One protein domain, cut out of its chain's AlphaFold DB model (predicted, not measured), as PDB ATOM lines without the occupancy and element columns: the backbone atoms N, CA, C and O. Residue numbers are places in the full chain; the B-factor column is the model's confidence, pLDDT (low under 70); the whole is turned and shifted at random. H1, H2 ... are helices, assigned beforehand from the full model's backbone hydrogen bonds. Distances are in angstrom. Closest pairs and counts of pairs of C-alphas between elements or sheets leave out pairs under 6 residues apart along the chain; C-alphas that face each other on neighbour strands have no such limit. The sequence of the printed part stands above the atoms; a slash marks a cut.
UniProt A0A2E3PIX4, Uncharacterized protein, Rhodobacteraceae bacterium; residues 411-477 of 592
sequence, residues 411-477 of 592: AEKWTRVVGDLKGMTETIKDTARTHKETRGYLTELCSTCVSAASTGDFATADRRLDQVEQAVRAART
ATOM      1  N   ALA A 411      -2.018  43.350 -55.223       76.44
ATOM      2  CA  ALA A 411      -1.359  42.622 -54.143       76.44
ATOM      3  C   ALA A 411      -1.845  43.085 -52.759       76.44
ATOM      4  O   ALA A 411      -2.299  42.258 -51.973       76.44
ATOM      5  N   GLU A 412      -1.861  44.397 -52.494       81.88
ATOM      6  CA  GLU A 412      -2.371  44.962 -51.233       81.88
ATOM      7  C   GLU A 412      -3.845  44.610 -50.985       81.88
ATOM      8  O   GLU A 412      -4.224  44.264 -49.861       81.88
ATOM      9  N   LYS A 413      -4.684  44.656 -52.037       82.25
ATOM     10  CA  LYS A 413      -6.096  44.238 -51.961       82.25
ATOM     11  C   LYS A 413      -6.182  42.802 -51.452       82.25
ATOM     12  O   LYS A 413      -6.930  42.515 -50.519       82.25
ATOM     13  N   TRP A 414      -5.423  41.907 -52.075       83.44
ATOM     14  CA  TRP A 414      -5.498  40.482 -51.796       83.44
ATOM     15  C   TRP A 414      -4.866  40.093 -50.467       83.44
ATOM     16  O   TRP A 414      -5.404  39.210 -49.811       83.44
ATOM     17  N   THR A 415      -3.833  40.788 -49.986       86.38
ATOM     18  CA  THR A 415      -3.301  40.560 -48.632       86.38
ATOM     19  C   THR A 415      -4.374  40.783 -47.562       86.38
ATOM     20  O   THR A 415      -4.526  39.957 -46.661       86.38
ATOM     21  N   ARG A 416      -5.170  41.854 -47.689       84.94
ATOM     22  CA  ARG A 416      -6.272  42.143 -46.759       84.94
ATOM     23  C   ARG A 416      -7.402  41.121 -46.877       84.94
ATOM     24  O   ARG A 416      -7.816  40.560 -45.870       84.94
ATOM     25  N   VAL A 417      -7.838  40.824 -48.105       85.38
ATOM     26  CA  VAL A 417      -8.897  39.829 -48.363       85.38
ATOM     27  C   VAL A 417      -8.495  38.442 -47.859       85.38
ATOM     28  O   VAL A 417      -9.317  37.746 -47.276       85.38
ATOM     29  N   VAL A 418      -7.233  38.042 -48.020       88.31
ATOM     30  CA  VAL A 418      -6.714  36.776 -47.484       88.31
ATOM     31  C   VAL A 418      -6.750  36.763 -45.956       88.31
ATOM     32  O   VAL A 418      -7.103  35.737 -45.376       88.31
ATOM     33  N   GLY A 419      -6.415  37.877 -45.297       89.00
ATOM     34  CA  GLY A 419      -6.551  38.019 -43.844       89.00
ATOM     35  C   GLY A 419      -7.999  37.849 -43.376       89.00
ATOM     36  O   GLY A 419      -8.271  37.022 -42.504       89.00
ATOM     37  N   ASP A 420      -8.931  38.556 -44.019       87.44
ATOM     38  CA  ASP A 420     -10.362  38.501 -43.699       87.44
ATOM     39  C   ASP A 420     -10.953  37.104 -43.962       87.44
ATOM     40  O   ASP A 420     -11.675  36.564 -43.124       87.44
ATOM     41  N   LEU A 421     -10.604  36.466 -45.088       87.44
ATOM     42  CA  LEU A 421     -11.037  35.104 -45.420       87.44
ATOM     43  C   LEU A 421     -10.499  34.069 -44.428       87.44
ATOM     44  O   LEU A 421     -11.224  33.139 -44.073       87.44
ATOM     45  N   LYS A 422      -9.256  34.221 -43.949       89.56
ATOM     46  CA  LYS A 422      -8.702  33.361 -42.891       89.56
ATOM     47  C   LYS A 422      -9.491  33.517 -41.590       89.56
ATOM     48  O   LYS A 422      -9.913  32.509 -41.028       89.56
ATOM     49  N   GLY A 423      -9.770  34.751 -41.163       87.00
ATOM     50  CA  GLY A 423     -10.599  35.011 -39.979       87.00
ATOM     51  C   GLY A 423     -12.025  34.465 -40.118       87.00
ATOM     52  O   GLY A 423     -12.564  33.851 -39.196       87.00
ATOM     53  N   MET A 424     -12.623  34.609 -41.303       86.50
ATOM     54  CA  MET A 424     -13.947  34.064 -41.598       86.50
ATOM     55  C   MET A 424     -13.946  32.533 -41.604       86.50
ATOM     56  O   MET A 424     -14.905  31.930 -41.135       86.50
ATOM     57  N   THR A 425     -12.872  31.898 -42.075       87.06
ATOM     58  CA  THR A 425     -12.729  30.437 -42.047       87.06
ATOM     59  C   THR A 425     -12.715  29.910 -40.609       87.06
ATOM     60  O   THR A 425     -13.407  28.936 -40.324       87.06
ATOM     61  N   GLU A 426     -12.006  30.571 -39.687       87.56
ATOM     62  CA  GLU A 426     -12.050  30.223 -38.256       87.56
ATOM     63  C   GLU A 426     -13.444  30.462 -37.658       87.56
ATOM     64  O   GLU A 426     -14.013  29.582 -37.018       87.56
ATOM     65  N   THR A 427     -14.082  31.586 -37.992       85.00
ATOM     66  CA  THR A 427     -15.451  31.876 -37.530       85.00
ATOM     67  C   THR A 427     -16.462  30.835 -38.036       85.00
ATOM     68  O   THR A 427     -17.363  30.428 -37.303       85.00
ATOM     69  N   ILE A 428     -16.327  30.366 -39.282       83.69
ATOM     70  CA  ILE A 428     -17.169  29.309 -39.865       83.69
ATOM     71  C   ILE A 428     -16.932  27.972 -39.154       83.69
ATOM     72  O   ILE A 428     -17.892  27.229 -38.935       83.69
ATOM     73  N   LYS A 429     -15.689  27.664 -38.758       82.44
ATOM     74  CA  LYS A 429     -15.389  26.470 -37.952       82.44
ATOM     75  C   LYS A 429     -16.089  26.520 -36.591       82.44
ATOM     76  O   LYS A 429     -16.641  25.494 -36.189       82.44
ATOM     77  N   ASP A 430     -16.135  27.692 -35.956       78.75
ATOM     78  CA  ASP A 430     -16.709  27.882 -34.618       78.75
ATOM     79  C   ASP A 430     -18.246  27.975 -34.608       78.75
ATOM     80  O   ASP A 430     -18.908  27.396 -33.744       78.75
ATOM     81  N   THR A 431     -18.835  28.677 -35.580       68.19
ATOM     82  CA  THR A 431     -20.273  29.019 -35.578       68.19
ATOM     83  C   THR A 431     -21.149  27.913 -36.185       68.19
ATOM     84  O   THR A 431     -22.326  27.780 -35.850       68.19
ATOM     85  N   ALA A 432     -20.604  27.077 -37.075       55.25
ATOM     86  CA  ALA A 432     -21.382  26.110 -37.851       55.25
ATOM     87  C   ALA A 432     -21.592  24.765 -37.128       55.25
ATOM     88  O   ALA A 432     -21.160  23.714 -37.607       55.25
ATOM     89  N   ARG A 433     -22.298  24.772 -35.988       56.38
ATOM     90  CA  ARG A 433     -22.748  23.531 -35.319       56.38
ATOM     91  C   ARG A 433     -23.931  22.838 -36.014       56.38
ATOM     92  O   ARG A 433     -24.215  21.695 -35.680       56.38
ATOM     93  N   THR A 434     -24.605  23.478 -36.972       55.16
ATOM     94  CA  THR A 434     -25.913  23.012 -37.478       55.16
ATOM     95  C   THR A 434     -25.920  22.371 -38.873       55.16
ATOM     96  O   THR A 434     -26.800  21.557 -39.120       55.16
ATOM     97  N   HIS A 435     -24.942  22.614 -39.764       75.62
ATOM     98  CA  HIS A 435     -24.901  21.962 -41.091       75.62
ATOM     99  C   HIS A 435     -23.474  21.606 -41.546       75.62
ATOM    100  O   HIS A 435     -22.725  22.444 -42.054       75.62
ATOM    101  N   LYS A 436     -23.100  20.328 -41.383       83.69
ATOM    102  CA  LYS A 436     -21.762  19.786 -41.703       83.69
ATOM    103  C   LYS A 436     -21.377  19.959 -43.180       83.69
ATOM    104  O   LYS A 436     -20.214  20.232 -43.470       83.69
ATOM    105  N   GLU A 437     -22.342  19.833 -44.091       83.38
ATOM    106  CA  GLU A 437     -22.130  19.913 -45.546       83.38
ATOM    107  C   GLU A 437     -21.808  21.342 -46.001       83.38
ATOM    108  O   GLU A 437     -20.783  21.575 -46.644       83.38
ATOM    109  N   THR A 438     -22.600  22.328 -45.565       83.81
ATOM    110  CA  THR A 438     -22.375  23.751 -45.870       83.81
ATOM    111  C   THR A 438     -21.028  24.242 -45.338       83.81
ATOM    112  O   THR A 438     -20.357  25.048 -45.982       83.81
ATOM    113  N   ARG A 439     -20.592  23.714 -44.184       86.38
ATOM    114  CA  ARG A 439     -19.280  24.019 -43.600       86.38
ATOM    115  C   ARG A 439     -18.133  23.541 -44.488       86.38
ATOM    116  O   ARG A 439     -17.184  24.296 -44.694       86.38
ATOM    117  N   GLY A 440     -18.211  22.307 -44.992       88.25
ATOM    118  CA  GLY A 440     -17.190  21.739 -45.879       88.25
ATOM    119  C   GLY A 440     -17.030  22.579 -47.144       88.25
ATOM    120  O   GLY A 440     -15.930  23.042 -47.437       88.25
ATOM    121  N   TYR A 441     -18.152  22.883 -47.797       91.12
ATOM    122  CA  TYR A 441     -18.177  23.678 -49.021       91.12
ATOM    123  C   TYR A 441     -17.640  25.107 -48.832       91.12
ATOM    124  O   TYR A 441     -16.788  25.561 -49.594       91.12
ATOM    125  N   LEU A 442     -18.080  25.819 -47.787       90.44
ATOM    126  CA  LEU A 442     -17.589  27.175 -47.508       90.44
ATOM    127  C   LEU A 442     -16.098  27.198 -47.152       90.44
ATOM    128  O   LEU A 442     -15.387  28.109 -47.577       90.44
ATOM    129  N   THR A 443     -15.618  26.205 -46.399       90.62
ATOM    130  CA  THR A 443     -14.197  26.100 -46.030       90.62
ATOM    131  C   THR A 443     -13.330  25.854 -47.265       90.62
ATOM    132  O   THR A 443     -12.285  26.486 -47.409       90.62
ATOM    133  N   GLU A 444     -13.773  24.988 -48.180       92.88
ATOM    134  CA  GLU A 444     -13.084  24.709 -49.446       92.88
ATOM    135  C   GLU A 444     -13.076  25.924 -50.386       92.88
ATOM    136  O   GLU A 444     -12.048  26.270 -50.971       92.88
ATOM    137  N   LEU A 445     -14.197  26.641 -50.499       93.69
ATOM    138  CA  LEU A 445     -14.247  27.875 -51.285       93.69
ATOM    139  C   LEU A 445     -13.327  28.964 -50.715       93.69
ATOM    140  O   LEU A 445     -12.638  29.650 -51.472       93.69
ATOM    141  N   CYS A 446     -13.274  29.118 -49.388       92.19
ATOM    142  CA  CYS A 446     -12.375  30.081 -48.755       92.19
ATOM    143  C   CYS A 446     -10.904  29.686 -48.944       92.19
ATOM    144  O   CYS A 446     -10.083  30.545 -49.269       92.19
ATOM    145  N   SER A 447     -10.557  28.402 -48.800       91.44
ATOM    146  CA  SER A 447      -9.175  27.930 -48.960       91.44
ATOM    147  C   SER A 447      -8.683  28.043 -50.406       91.44
ATOM    148  O   SER A 447      -7.573  28.527 -50.636       91.44
ATOM    149  N   THR A 448      -9.519  27.687 -51.386       93.12
ATOM    150  CA  THR A 448      -9.202  27.841 -52.816       93.12
ATOM    151  C   THR A 448      -9.046  29.308 -53.210       93.12
ATOM    152  O   THR A 448      -8.128  29.644 -53.958       93.12
ATOM    153  N   CYS A 449      -9.871  30.202 -52.655       92.75
ATOM    154  CA  CYS A 449      -9.729  31.647 -52.835       92.75
ATOM    155  C   CYS A 449      -8.399  32.173 -52.260       92.75
ATOM    156  O   CYS A 449      -7.662  32.882 -52.945       92.75
ATOM    157  N   VAL A 450      -8.046  31.769 -51.032       92.88
ATOM    158  CA  VAL A 450      -6.784  32.162 -50.379       92.88
ATOM    159  C   VAL A 450      -5.564  31.642 -51.138       92.88
ATOM    160  O   VAL A 450      -4.574  32.365 -51.274       92.88
ATOM    161  N   SER A 451      -5.626  30.411 -51.651       93.88
ATOM    162  CA  SER A 451      -4.544  29.814 -52.436       93.88
ATOM    163  C   SER A 451      -4.315  30.584 -53.738       93.88
ATOM    164  O   SER A 451      -3.195  31.032 -53.972       93.88
ATOM    165  N   ALA A 452      -5.375  30.843 -54.515       90.50
ATOM    166  CA  ALA A 452      -5.292  31.613 -55.758       90.50
ATOM    167  C   ALA A 452      -4.776  33.047 -55.535       90.50
ATOM    168  O   ALA A 452      -3.980  33.565 -56.314       90.50
ATOM    169  N   ALA A 453      -5.179  33.683 -54.432       89.75
ATOM    170  CA  ALA A 453      -4.696  35.010 -54.066       89.75
ATOM    171  C   ALA A 453      -3.203  35.011 -53.697       89.75
ATOM    172  O   ALA A 453      -2.480  35.944 -54.039       89.75
ATOM    173  N   SER A 454      -2.736  33.960 -53.015       89.19
ATOM    174  CA  SER A 454      -1.340  33.823 -52.582       89.19
ATOM    175  C   SER A 454      -0.388  33.492 -53.738       89.19
ATOM    176  O   SER A 454       0.784  33.847 -53.669       89.19
ATOM    177  N   THR A 455      -0.873  32.843 -54.801       91.44
ATOM    178  CA  THR A 455      -0.095  32.559 -56.021       91.44
ATOM    179  C   THR A 455      -0.097  33.713 -57.029       91.44
ATOM    180  O   THR A 455       0.541  33.609 -58.074       91.44
ATOM    181  N   GLY A 456      -0.799  34.813 -56.736       88.00
ATOM    182  CA  GLY A 456      -0.924  35.964 -57.634       88.00
ATOM    183  C   GLY A 456      -1.983  35.807 -58.734       88.00
ATOM    184  O   GLY A 456      -2.136  36.713 -59.554       88.00
ATOM    185  N   ASP A 457      -2.757  34.715 -58.750       90.06
ATOM    186  CA  ASP A 457      -3.894  34.539 -59.664       90.06
ATOM    187  C   ASP A 457      -5.145  35.254 -59.129       90.06
ATOM    188  O   ASP A 457      -6.128  34.675 -58.650       90.06
ATOM    189  N   PHE A 458      -5.095  36.579 -59.223       86.38
ATOM    190  CA  PHE A 458      -6.134  37.469 -58.724       86.38
ATOM    191  C   PHE A 458      -7.474  37.314 -59.450       86.38
ATOM    192  O   PHE A 458      -8.513  37.615 -58.863       86.38
ATOM    193  N   ALA A 459      -7.478  36.844 -60.700       83.31
ATOM    194  CA  ALA A 459      -8.703  36.648 -61.472       83.31
ATOM    195  C   ALA A 459      -9.491  35.433 -60.966       83.31
ATOM    196  O   ALA A 459     -10.711  35.510 -60.788       83.31
ATOM    197  N   THR A 460      -8.799  34.323 -60.701       87.31
ATOM    198  CA  THR A 460      -9.409  33.139 -60.091       87.31
ATOM    199  C   THR A 460      -9.869  33.439 -58.670       87.31
ATOM    200  O   THR A 460     -10.991  33.082 -58.305       87.31
ATOM    201  N   ALA A 461      -9.051  34.152 -57.896       87.75
ATOM    202  CA  ALA A 461      -9.404  34.545 -56.541       87.75
ATOM    203  C   ALA A 461     -10.692  35.402 -56.507       87.75
ATOM    204  O   ALA A 461     -11.583  35.120 -55.707       87.75
ATOM    205  N   ASP A 462     -10.867  36.378 -57.412       82.75
ATOM    206  CA  ASP A 462     -12.066  37.248 -57.442       82.75
ATOM    207  C   ASP A 462     -13.343  36.438 -57.744       82.75
ATOM    208  O   ASP A 462     -14.360  36.598 -57.070       82.75
ATOM    209  N   ARG A 463     -13.278  35.479 -58.684       88.19
ATOM    210  CA  ARG A 463     -14.408  34.575 -58.980       88.19
ATOM    211  C   ARG A 463     -14.786  33.705 -57.783       88.19
ATOM    212  O   ARG A 463     -15.968  33.461 -57.551       88.19
ATOM    213  N   ARG A 464     -13.794  33.210 -57.036       91.75
ATOM    214  CA  ARG A 464     -14.039  32.405 -55.829       91.75
ATOM    215  C   ARG A 464     -14.609  33.254 -54.701       91.75
ATOM    216  O   ARG A 464     -15.506  32.791 -54.007       91.75
ATOM    217  N   LEU A 465     -14.169  34.502 -54.562       89.94
ATOM    218  CA  LEU A 465     -14.731  35.433 -53.588       89.94
ATOM    219  C   LEU A 465     -16.225  35.696 -53.839       89.94
ATOM    220  O   LEU A 465     -17.010  35.633 -52.895       89.94
ATOM    221  N   ASP A 466     -16.642  35.895 -55.093       86.31
ATOM    222  CA  ASP A 466     -18.065  36.046 -55.440       86.31
ATOM    223  C   ASP A 466     -18.886  34.791 -55.060       86.31
ATOM    224  O   ASP A 466     -20.014  34.902 -54.573       86.31
ATOM    225  N   GLN A 467     -18.323  33.588 -55.235       91.00
ATOM    226  CA  GLN A 467     -18.964  32.331 -54.817       91.00
ATOM    227  C   GLN A 467     -19.091  32.227 -53.293       91.00
ATOM    228  O   GLN A 467     -20.133  31.799 -52.794       91.00
ATOM    229  N   VAL A 468     -18.063  32.650 -52.552       89.88
ATOM    230  CA  VAL A 468     -18.099  32.719 -51.085       89.88
ATOM    231  C   VAL A 468     -19.183  33.696 -50.621       89.88
ATOM    232  O   VAL A 468     -19.998  33.335 -49.776       89.88
ATOM    233  N   GLU A 469     -19.261  34.900 -51.201       87.12
ATOM    234  CA  GLU A 469     -20.295  35.896 -50.873       87.12
ATOM    235  C   GLU A 469     -21.714  35.343 -51.118       87.12
ATOM    236  O   GLU A 469     -22.602  35.502 -50.275       87.12
ATOM    237  N   GLN A 470     -21.933  34.655 -52.244       85.81
ATOM    238  CA  GLN A 470     -23.218  34.020 -52.562       85.81
ATOM    239  C   GLN A 470     -23.569  32.895 -51.586       85.81
ATOM    240  O   GLN A 470     -24.697  32.847 -51.094       85.81
ATOM    241  N   ALA A 471     -22.611  32.023 -51.268       86.00
ATOM    242  CA  ALA A 471     -22.817  30.909 -50.350       86.00
ATOM    243  C   ALA A 471     -23.090  31.393 -48.915       86.00
ATOM    244  O   ALA A 471     -23.992  30.883 -48.255       86.00
ATOM    245  N   VAL A 472     -22.389  32.433 -48.449       84.81
ATOM    246  CA  VAL A 472     -22.655  33.065 -47.144       84.81
ATOM    247  C   VAL A 472     -24.033  33.724 -47.124       84.81
ATOM    248  O   VAL A 472     -24.747  33.625 -46.127       84.81
ATOM    249  N   ARG A 473     -24.448  34.378 -48.217       83.56
ATOM    250  CA  ARG A 473     -25.790  34.969 -48.322       83.56
ATOM    251  C   ARG A 473     -26.882  33.903 -48.256       83.56
ATOM    252  O   ARG A 473     -27.839  34.089 -47.513       83.56
ATOM    253  N   ALA A 474     -26.706  32.799 -48.981       81.62
ATOM    254  CA  ALA A 474     -27.618  31.658 -48.962       81.62
ATOM    255  C   ALA A 474     -27.666  30.970 -47.584       81.62
ATOM    256  O   ALA A 474     -28.727  30.541 -47.146       81.62
ATOM    257  N   ALA A 475     -26.541  30.918 -46.867       79.31
ATOM    258  CA  ALA A 475     -26.484  30.376 -45.509       79.31
ATOM    259  C   ALA A 475     -27.104  31.308 -44.449       79.31
ATOM    260  O   ALA A 475     -27.494  30.849 -43.380       79.31
ATOM    261  N   ARG A 476     -27.176  32.621 -44.719       77.69
ATOM    262  CA  ARG A 476     -27.797  33.619 -43.829       77.69
ATOM    263  C   ARG A 476     -29.307  33.728 -43.992       77.69
ATOM    264  O   ARG A 476     -29.967  34.198 -43.069       77.69
ATOM    265  N   THR A 477     -29.853  33.352 -45.144       73.38
ATOM    266  CA  THR A 477     -31.301  33.190 -45.279       73.38
ATOM    267  C   THR A 477     -31.738  32.033 -44.380       73.38
ATOM    268  O   THR A 477     -31.236  30.924 -44.574       73.38
TER     269      THR A 477
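This is residues 411 to 477 of the 592 residues of an uncharacterized protein of Rhodobacteraceae bacterium (UniProt A0A2E3PIX4). Three helices of similar length stand side by side in an elongated up-and-down bundle, with the two turns of the chain at opposite ends. H2 packs on both H1 and H3, while H1 and H3 come near each other only by Trp 414 and Phe 458, so the three make a triangle with one loose side. The printed part has 67 residues with three named helices, H1, H2 and H3 in chain order, and no named strand; its class is all helix. The whole is compact, with a radius of gyration of the C-alphas of 11.7 A, and the C-alphas span 35 by 18 by 16 A.

Find C-alpha 411 at (-1.359, 42.622, -54.143); from there H1, residues 411 to 431, runs 29.8 A to C-alpha 431 at (-20.273, 29.019, -35.578). With 21 residues it is the longest helix. Go on past residues 432 to 435 to C-alpha 436 at (-21.762, 19.786, -41.703), where H2 begins; it holds residues 436 to 454 and is 27.1 A long. After residues 455 to 457, look for H3, residues 458 to 476, which runs 26.6 A and ends at C-alpha 476, (-27.797, 33.619, -43.829).

H1, H2 and H3 form a bundle that is up and down, each helix running against the one before it. Start at Val 418 in H1 and look across to Val 450 in H2: their C-alphas, the closest of the two helices, are 5.4 A apart. H1 and H2 touch and form a helical hairpin, at a shallow tilt of 18 degrees, opposite ways. H2 and H3 are a second helical hairpin; they touch with 25 pairs of C-alphas within 8 A, and their closest C-alphas, those of Cys 449 and Ala 461, are 4.7 A apart. Their tilt is shallow at 23 degrees, opposite ways. H1 and H3 are close but not clearly touching, with the C-alphas of Trp 414 and Phe 458 the closest at 7.6 A; they run the same way at a shallow tilt of 30 degrees. Along the backbones of H1, H2 and H3, every O i to N i+4 pair is within hydrogen-bond range.

The two C-alphas farthest apart are those of Ala 411 and Thr 434, at 35.6 A. The printed part has no cut, and both links, H1 to H2 and H2 to H3, are tight. Look in the B-factor column for the pLDDT: its mean over the printed part is 85.0, and the model's confidence is under 70 at residues 431 to 434, of which 431 belongs to H1.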